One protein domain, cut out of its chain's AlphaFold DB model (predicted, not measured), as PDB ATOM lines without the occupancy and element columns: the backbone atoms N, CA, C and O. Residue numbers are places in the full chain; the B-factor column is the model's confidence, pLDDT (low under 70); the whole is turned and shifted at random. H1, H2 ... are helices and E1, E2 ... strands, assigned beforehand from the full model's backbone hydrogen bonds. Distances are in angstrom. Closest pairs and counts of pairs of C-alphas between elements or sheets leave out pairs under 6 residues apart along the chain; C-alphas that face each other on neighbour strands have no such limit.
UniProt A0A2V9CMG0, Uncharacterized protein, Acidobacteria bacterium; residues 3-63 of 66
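This is residues 3 to 63 of the 66 residues of an uncharacterized protein of Acidobacteria bacterium (UniProt A0A2V9CMG0). One strongly twisted antiparallel sheet, order E3 E2 E1 E4, has the short helix H1 over one face and its other face bare; a long loop, residues 44 to 55, joins its two edges. The 61 printed residues, under half in named elements, run H1 E1 E2 E3 E4, mostly strand. The whole is compact, radius of gyration of the C-alphas 11.8 A, spanning 38 by 21 by 16 A.

Find C-alpha 15 at (81.484, -18.862, 78.324), where E1, residues 15 to 20, begins its 15.8 A. E2, 26 to 31, and E3, 38 to 43, each measure 15.9 A. E4, 56 to 62, runs 18.4 A to C-alpha 62 at (79.359, -19.246, 73.325). H1, 6 to 10, measures 6.1 A.

E1, E2 and E3 form a meander, each strand the antiparallel neighbour of the one before; look for N 17 and O 29 at 2.8 A, N 28 and O 40 at 2.7 A. E4 beside E1 completes a Greek key, the first strand neighbouring the fourth; N 18 and O 59 are 2.8 A apart. H1 lies over E1, height 8.4 A over the sheet; its O i to N i+4 pair is within hydrogen-bond range.

The C-alphas farthest apart, Gly 34 and Glu 49, are 38.8 A apart. The printed part has no cut; E3 to E4 is a long link, and residues 44 to 53 have pLDDT under 70.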
ATOM      1  N   VAL A   3      89.054 -34.127  78.361       88.94
ATOM      2  CA  VAL A   3      89.611 -33.876  79.699       88.94
ATOM      3  C   VAL A   3      89.168 -34.955  80.681       88.94
ATOM      4  O   VAL A   3      88.112 -35.559  80.523       88.94
ATOM      5  N   THR A   4      89.951 -35.187  81.728       89.81
ATOM      6  CA  THR A   4      89.577 -36.091  82.828       89.81
ATOM      7  C   THR A   4      88.717 -35.389  83.877       89.81
ATOM      8  O   THR A   4      87.809 -36.003  84.431       89.81
ATOM      9  N   ASN A   5      88.955 -34.093  84.104       89.69
ATOM     10  CA  ASN A   5      88.209 -33.278  85.059       89.69
ATOM     11  C   ASN A   5      87.665 -31.992  84.400       89.69
ATOM     12  O   ASN A   5      88.405 -31.017  84.234       89.69
ATOM     13  N   PRO A   6      86.373 -31.954  84.022       90.12
ATOM     14  CA  PRO A   6      85.790 -30.787  83.371       90.12
ATOM     15  C   PRO A   6      85.668 -29.573  84.301       90.12
ATOM     16  O   PRO A   6      85.751 -28.443  83.826       90.12
ATOM     17  N   ALA A   7      85.513 -29.776  85.612       89.25
ATOM     18  CA  ALA A   7      85.371 -28.679  86.566       89.25
ATOM     19  C   ALA A   7      86.682 -27.899  86.741       89.25
ATOM     20  O   ALA A   7      86.668 -26.669  86.796       89.25
ATOM     21  N   GLU A   8      87.817 -28.602  86.784       90.31
ATOM     22  CA  GLU A   8      89.134 -27.958  86.825       90.31
ATOM     23  C   GLU A   8      89.432 -27.199  85.538       90.31
ATOM     24  O   GLU A   8      89.876 -26.053  85.599       90.31
ATOM     25  N   PHE A   9      89.117 -27.796  84.385       90.38
ATOM     26  CA  PHE A   9      89.308 -27.144  83.094       90.38
ATOM     27  C   PHE A   9      88.501 -25.840  82.977       90.38
ATOM     28  O   PHE A   9      89.016 -24.819  82.532       90.38
ATOM     29  N   LEU A  10      87.240 -25.855  83.415       90.25
ATOM     30  CA  LEU A  10      86.325 -24.721  83.277       90.25
ATOM     31  C   LEU A  10      86.472 -23.651  84.370       90.25
ATOM     32  O   LEU A  10      85.832 -22.604  84.280       90.25
ATOM     33  N   ARG A  11      87.307 -23.879  85.394       86.38
ATOM     34  CA  ARG A  11      87.429 -23.020  86.587       86.38
ATOM     35  C   ARG A  11      87.731 -21.557  86.283       86.38
ATOM     36  O   ARG A  11      87.179 -20.678  86.937       86.38
ATOM     37  N   ASN A  12      88.601 -21.318  85.309       85.19
ATOM     38  CA  ASN A  12      89.057 -19.979  84.928       85.19
ATOM     39  C   ASN A  12      88.474 -19.520  83.586       85.19
ATOM     40  O   ASN A  12      88.842 -18.465  83.073       85.19
ATOM     41  N   GLU A  13      87.562 -20.309  83.025       88.19
ATOM     42  CA  GLU A  13      86.958 -20.032  81.736       88.19
ATOM     43  C   GLU A  13      85.744 -19.110  81.877       88.19
ATOM     44  O   GLU A  13      85.067 -19.051  82.906       88.19
ATOM     45  N   ARG A  14      85.442 -18.392  80.797       90.06
ATOM     46  CA  ARG A  14      84.210 -17.617  80.646       90.06
ATOM     47  C   ARG A  14      83.522 -18.081  79.376       90.06
ATOM     48  O   ARG A  14      84.171 -18.229  78.341       90.06
ATOM     49  N   GLY A  15      82.229 -18.344  79.463       92.12
ATOM     50  CA  GLY A  15      81.484 -18.862  78.324       92.12
ATOM     51  C   GLY A  15      80.354 -19.794  78.716       92.12
ATOM     52  O   GLY A  15      80.179 -20.160  79.877       92.12
ATOM     53  N   VAL A  16      79.615 -20.208  77.699       92.50
ATOM     54  CA  VAL A  16      78.731 -21.366  77.739       92.50
ATOM     55  C   VAL A  16      79.452 -22.515  77.047       92.50
ATOM     56  O   VAL A  16      79.937 -22.375  75.919       92.50
ATOM     57  N   PHE A  17      79.522 -23.648  77.728       93.81
ATOM     58  CA  PHE A  17      80.208 -24.854  77.300       93.81
ATOM     59  C   PHE A  17      79.227 -26.014  77.263       93.81
ATOM     60  O   PHE A  17      78.406 -26.177  78.155       93.81
ATOM     61  N   GLU A  18      79.349 -26.840  76.243       93.19
ATOM     62  CA  GLU A  18      78.739 -28.154  76.193       93.19
ATOM     63  C   GLU A  18      79.761 -29.163  76.717       93.19
ATOM     64  O   GLU A  18      80.906 -29.210  76.255       93.19
ATOM     65  N   VAL A  19      79.354 -29.932  77.716       92.69
ATOM     66  CA  VAL A  19      80.168 -30.924  78.405       92.69
ATOM     67  C   VAL A  19      79.478 -32.269  78.254       92.69
ATOM     68  O   VAL A  19      78.390 -32.481  78.774       92.69
ATOM     69  N   ILE A  20      80.112 -33.174  77.521       91.06
ATOM     70  CA  ILE A  20      79.611 -34.518  77.260       91.06
ATOM     71  C   ILE A  20      80.337 -35.469  78.204       91.06
ATOM     72  O   ILE A  20      81.574 -35.507  78.223       91.06
ATOM     73  N   SER A  21      79.578 -36.219  78.995       88.56
ATOM     74  CA  SER A  21      80.130 -37.216  79.901       88.56
ATOM     75  C   SER A  21      80.632 -38.446  79.148       88.56
ATOM     76  O   SER A  21      80.171 -38.725  78.036       88.56
ATOM     77  N   PRO A  22      81.517 -39.241  79.773       85.81
ATOM     78  CA  PRO A  22      81.904 -40.554  79.253       85.81
ATOM     79  C   PRO A  22      80.711 -41.477  78.956       85.81
ATOM     80  O   PRO A  22      80.810 -42.385  78.140       85.81
ATOM     81  N   TYR A  23      79.579 -41.228  79.618       83.12
ATOM     82  CA  TYR A  23      78.351 -42.012  79.524       83.12
ATOM     83  C   TYR A  23      77.329 -41.418  78.541       83.12
ATOM     84  O   TYR A  23      76.241 -41.959  78.384       83.12
ATOM     85  N   GLY A  24      77.659 -40.301  77.886       83.00
ATOM     86  CA  GLY A  24      76.829 -39.689  76.846       83.00
ATOM     87  C   GLY A  24      75.780 -38.702  77.325       83.00
ATOM     88  O   GLY A  24      75.006 -38.213  76.505       83.00
ATOM     89  N   HIS A  25      75.783 -38.362  78.613       87.44
ATOM     90  CA  HIS A  25      75.001 -37.234  79.112       87.44
ATOM     91  C   HIS A  25      75.608 -35.938  78.602       87.44
ATOM     92  O   HIS A  25      76.833 -35.781  78.607       87.44
ATOM     93  N   VAL A  26      74.760 -34.998  78.203       90.88
ATOM     94  CA  VAL A  26      75.209 -33.693  77.730       90.88
ATOM     95  C   VAL A  26      74.747 -32.622  78.706       90.88
ATOM     96  O   VAL A  26      73.561 -32.500  79.018       90.88
ATOM     97  N   PHE A  27      75.699 -31.818  79.164       92.56
ATOM     98  CA  PHE A  27      75.492 -30.716  80.088       92.56
ATOM     99  C   PHE A  27      75.848 -29.394  79.417       92.56
ATOM    100  O   PHE A  27      76.907 -29.249  78.816       92.56
ATOM    101  N   SER A  28      74.991 -28.397  79.579       93.38
ATOM    102  CA  SER A  28      75.313 -26.998  79.342       93.38
ATOM    103  C   SER A  28      75.884 -26.397  80.626       93.38
ATOM    104  O   SER A  28      75.185 -26.293  81.635       93.38
ATOM    105  N   VAL A  29      77.143 -25.972  80.589       93.38
ATOM    106  CA  VAL A  29      77.852 -25.329  81.696       93.38
ATOM    107  C   VAL A  29      78.098 -23.866  81.360       93.38
ATOM    108  O   VAL A  29      78.794 -23.543  80.405       93.38
ATOM    109  N   THR A  30      77.531 -22.967  82.155       92.56
ATOM    110  CA  THR A  30      77.764 -21.525  82.042       92.56
ATOM    111  C   THR A  30      78.772 -21.090  83.096       92.56
ATOM    112  O   THR A  30      78.492 -21.162  84.296       92.56
ATOM    113  N   CYS A  31      79.926 -20.604  82.648       90.94
ATOM    114  CA  CYS A  31      80.982 -20.054  83.489       90.94
ATOM    115  C   CYS A  31      80.977 -18.525  83.404       90.94
ATOM    116  O   CYS A  31      81.081 -17.949  82.317       90.94
ATOM    117  N   ARG A  32      80.892 -17.868  84.564       86.12
ATOM    118  CA  ARG A  32      81.001 -16.413  84.718       86.12
ATOM    119  C   ARG A  32      82.104 -16.086  85.712       86.12
ATOM    120  O   ARG A  32      82.299 -16.800  86.694       86.12
ATOM    121  N   PHE A  33      82.803 -14.983  85.480       78.75
ATOM    122  CA  PHE A  33      83.860 -14.544  86.382       78.75
ATOM    123  C   PHE A  33      83.309 -14.173  87.758       78.75
ATOM    124  O   PHE A  33      82.281 -13.505  87.851       78.75
ATOM    125  N   GLY A  34      83.987 -14.609  88.819       76.31
ATOM    126  CA  GLY A  34      83.584 -14.312  90.197       76.31
ATOM    127  C   GLY A  34      82.245 -14.929  90.620       76.31
ATOM    128  O   GLY A  34      81.732 -14.585  91.679       76.31
ATOM    129  N   SER A  35      81.669 -15.828  89.816       80.12
ATOM    130  CA  SER A  35      80.375 -16.463  90.077       80.12
ATOM    131  C   SER A  35      80.488 -17.983  90.065       80.12
ATOM    132  O   SER A  35      81.400 -18.559  89.473       80.12
ATOM    133  N   ARG A  36      79.529 -18.654  90.712       83.81
ATOM    134  CA  ARG A  36      79.414 -20.116  90.642       83.81
ATOM    135  C   ARG A  36      79.045 -20.543  89.220       83.81
ATOM    136  O   ARG A  36      78.237 -19.886  88.564       83.81
ATOM    137  N   MET A  37      79.612 -21.661  88.771       89.12
ATOM    138  CA  MET A  37      79.215 -22.284  87.509       89.12
ATOM    139  C   MET A  37      77.757 -22.728  87.590       89.12
ATOM    140  O   MET A  37      77.333 -23.306  88.591       89.12
ATOM    141  N   ASN A  38      77.000 -22.477  86.527       90.50
ATOM    142  CA  ASN A  38      75.651 -23.008  86.383       90.50
ATOM    143  C   ASN A  38      75.696 -24.218  85.450       90.50
ATOM    144  O   ASN A  38      76.167 -24.096  84.322       90.50
ATOM    145  N   VAL A  39      75.234 -25.372  85.926       92.00
ATOM    146  CA  VAL A  39      75.226 -26.628  85.171       92.00
ATOM    147  C   VAL A  39      73.780 -27.032  84.929       92.00
ATOM    148  O   VAL A  39      72.991 -27.102  85.869       92.00
ATOM    149  N   ARG A  40      73.441 -27.307  83.672       92.31
ATOM    150  CA  ARG A  40      72.120 -27.777  83.260       92.31
ATOM    151  C   ARG A  40      72.270 -28.980  82.344       92.31
ATOM    152  O   ARG A  40      72.965 -28.892  81.341       92.31
ATOM    153  N   GLU A  41      71.598 -30.079  82.649       90.06
ATOM    154  CA  GLU A  41      71.511 -31.216  81.730       90.06
ATOM    155  C   GLU A  41      70.580 -30.872  80.557       90.06
ATOM    156  O   GLU A  41      69.512 -30.288  80.755       90.06
ATOM    157  N   ILE A  42      71.023 -31.159  79.330       86.75
ATOM    158  CA  ILE A  42      70.311 -30.795  78.093       86.75
ATOM    159  C   ILE A  42      69.876 -32.000  77.257       86.75
ATOM    160  O   ILE A  42      69.075 -31.828  76.340       86.75
ATOM    161  N   SER A  43      70.336 -33.210  77.574       79.38
ATOM    162  CA  SER A  43      69.819 -34.423  76.939       79.38
ATOM    163  C   SER A  43      70.055 -35.667  77.781       79.38
ATOM    164  O   SER A  43      71.128 -35.829  78.363       79.38
ATOM    165  N   GLU A  44      69.085 -36.577  77.726       65.00
ATOM    166  CA  GLU A  44      69.229 -37.950  78.202       65.00
ATOM    167  C   GLU A  44      70.343 -38.684  77.432       65.00
ATOM    168  O   GLU A  44      70.603 -38.370  76.261       65.00
ATOM    169  N   PRO A  45      71.040 -39.635  78.082       63.72
ATOM    170  CA  PRO A  45      72.195 -40.299  77.503       63.72
ATOM    171  C   PRO A  45      71.793 -41.051  76.237       63.72
ATOM    172  O   PRO A  45      70.970 -41.965  76.259       63.72
ATOM    173  N   LYS A  46      72.412 -40.693  75.110       60.72
ATOM    174  CA  LYS A  46      72.378 -41.555  73.927       60.72
ATOM    175  C   LYS A  46      73.282 -42.744  74.220       60.72
ATOM    176  O   LYS A  46      74.454 -42.522  74.504       60.72
ATOM    177  N   SER A  47      72.746 -43.965  74.171       57.38
ATOM    178  CA  SER A  47      73.487 -45.209  74.419       57.38
ATOM    179  C   SER A  47      74.863 -45.181  73.750       57.38
ATOM    180  O   SER A  47      74.963 -45.222  72.525       57.38
ATOM    181  N   ILE A  48      75.927 -45.074  74.550       59.25
ATOM    182  CA  ILE A  48      77.302 -45.130  74.056       59.25
ATOM    183  C   ILE A  48      77.785 -46.572  74.206       59.25
ATOM    184  O   ILE A  48      78.089 -47.018  75.308       59.25
ATOM    185  N   GLU A  49      77.895 -47.292  73.088       58.03
ATOM    186  CA  GLU A  49      78.387 -48.682  73.000       58.03
ATOM    187  C   GLU A  49      79.879 -48.859  73.355       58.03
ATOM    188  O   GLU A  49      80.429 -49.948  73.235       58.03
ATOM    189  N   ASN A  50      80.574 -47.809  73.801       55.72
ATOM    190  CA  ASN A  50      82.025 -47.833  73.967       55.72
ATOM    191  C   ASN A  50      82.464 -47.170  75.282       55.72
ATOM    192  O   ASN A  50      82.971 -46.050  75.310       55.72
ATOM    193  N   GLN A  51      82.277 -47.892  76.391       57.41
ATOM    194  CA  GLN A  51      82.626 -47.486  77.765       57.41
ATOM    195  C   GLN A  51      84.143 -47.388  78.049       57.41
ATOM    196  O   GLN A  51      84.551 -47.225  79.196       57.41
ATOM    197  N   GLN A  52      85.011 -47.488  77.040       58.19
ATOM    198  CA  GLN A  52      86.457 -47.632  77.260       58.19
ATOM    199  C   GLN A  52      87.215 -46.316  77.498       58.19
ATOM    200  O   GLN A  52      88.392 -46.355  77.852       58.19
ATOM    201  N   ARG A  53      86.585 -45.143  77.337       62.12
ATOM    202  CA  ARG A  53      87.236 -43.853  77.619       62.12
ATOM    203  C   ARG A  53      86.459 -43.060  78.660       62.12
ATOM    204  O   ARG A  53      85.436 -42.460  78.356       62.12
ATOM    205  N   LEU A  54      87.007 -43.004  79.873       78.19
ATOM    206  CA  LEU A  54      86.559 -42.145  80.977       78.19
ATOM    207  C   LEU A  54      86.949 -40.668  80.746       78.19
ATOM    208  O   LEU A  54      87.409 -39.986  81.659       78.19
ATOM    209  N   THR A  55      86.830 -40.176  79.511       87.00
ATOM    210  CA  THR A  55      87.147 -38.792  79.148       87.00
ATOM    211  C   THR A  55      85.868 -37.996  78.926       87.00
ATOM    212  O   THR A  55      84.924 -38.434  78.271       87.00
ATOM    213  N   TRP A  56      85.839 -36.792  79.480       91.31
ATOM    214  CA  TRP A  56      84.803 -35.804  79.228       91.31
ATOM    215  C   TRP A  56      85.145 -35.030  77.965       91.31
ATOM    216  O   TRP A  56      86.296 -34.630  77.774       91.31
ATOM    217  N   LYS A  57      84.150 -34.760  77.119       91.62
ATOM    218  CA  LYS A  57      84.337 -33.898  75.948       91.62
ATOM    219  C   LYS A  57      83.771 -32.522  76.233       91.62
ATOM    220  O   LYS A  57      82.605 -32.392  76.573       91.62
ATOM    221  N   ILE A  58      84.590 -31.494  76.060       92.88
ATOM    222  CA  ILE A  58      84.191 -30.097  76.219       92.88
ATOM    223  C   ILE A  58      84.230 -29.399  74.867       92.88
ATOM    224  O   ILE A  58      85.230 -29.474  74.135       92.88
ATOM    225  N   ARG A  59      83.149 -28.682  74.562       92.25
ATOM    226  CA  ARG A  59      83.005 -27.806  73.403       92.25
ATOM    227  C   ARG A  59      82.498 -26.444  73.862       92.25
ATOM    228  O   ARG A  59      81.495 -26.354  74.556       92.25
ATOM    229  N   ARG A  60      83.165 -25.363  73.460       91.38
ATOM    230  CA  ARG A  60      82.650 -24.012  73.709       91.38
ATOM    231  C   ARG A  60      81.489 -23.736  72.750       91.38
ATOM    232  O   ARG A  60      81.641 -23.915  71.544       91.38
ATOM    233  N   VAL A  61      80.350 -23.320  73.296       89.19
ATOM    234  CA  VAL A  61      79.131 -22.980  72.542       89.19
ATOM    235  C   VAL A  61      79.036 -21.473  72.349       89.19
ATOM    236  O   VAL A  61      78.718 -21.007  71.260       89.19
ATOM    237  N   ASN A  62      79.351 -20.701  73.390       85.62
ATOM    238  CA  ASN A  62      79.359 -19.246  73.325       85.62
ATOM    239  C   ASN A  62      80.455 -18.677  74.232       85.62
ATOM    240  O   ASN A  62      80.663 -19.168  75.337       85.62
ATOM    241  N   SER A  63      81.154 -17.644  73.772       76.25
ATOM    242  CA  SER A  63      82.161 -16.927  74.568       76.25
ATOM    243  C   SER A  63      81.564 -15.735  75.321       76.25
ATOM    244  O   SER A  63      82.175 -15.239  76.263       76.25
TER     245      SER A  63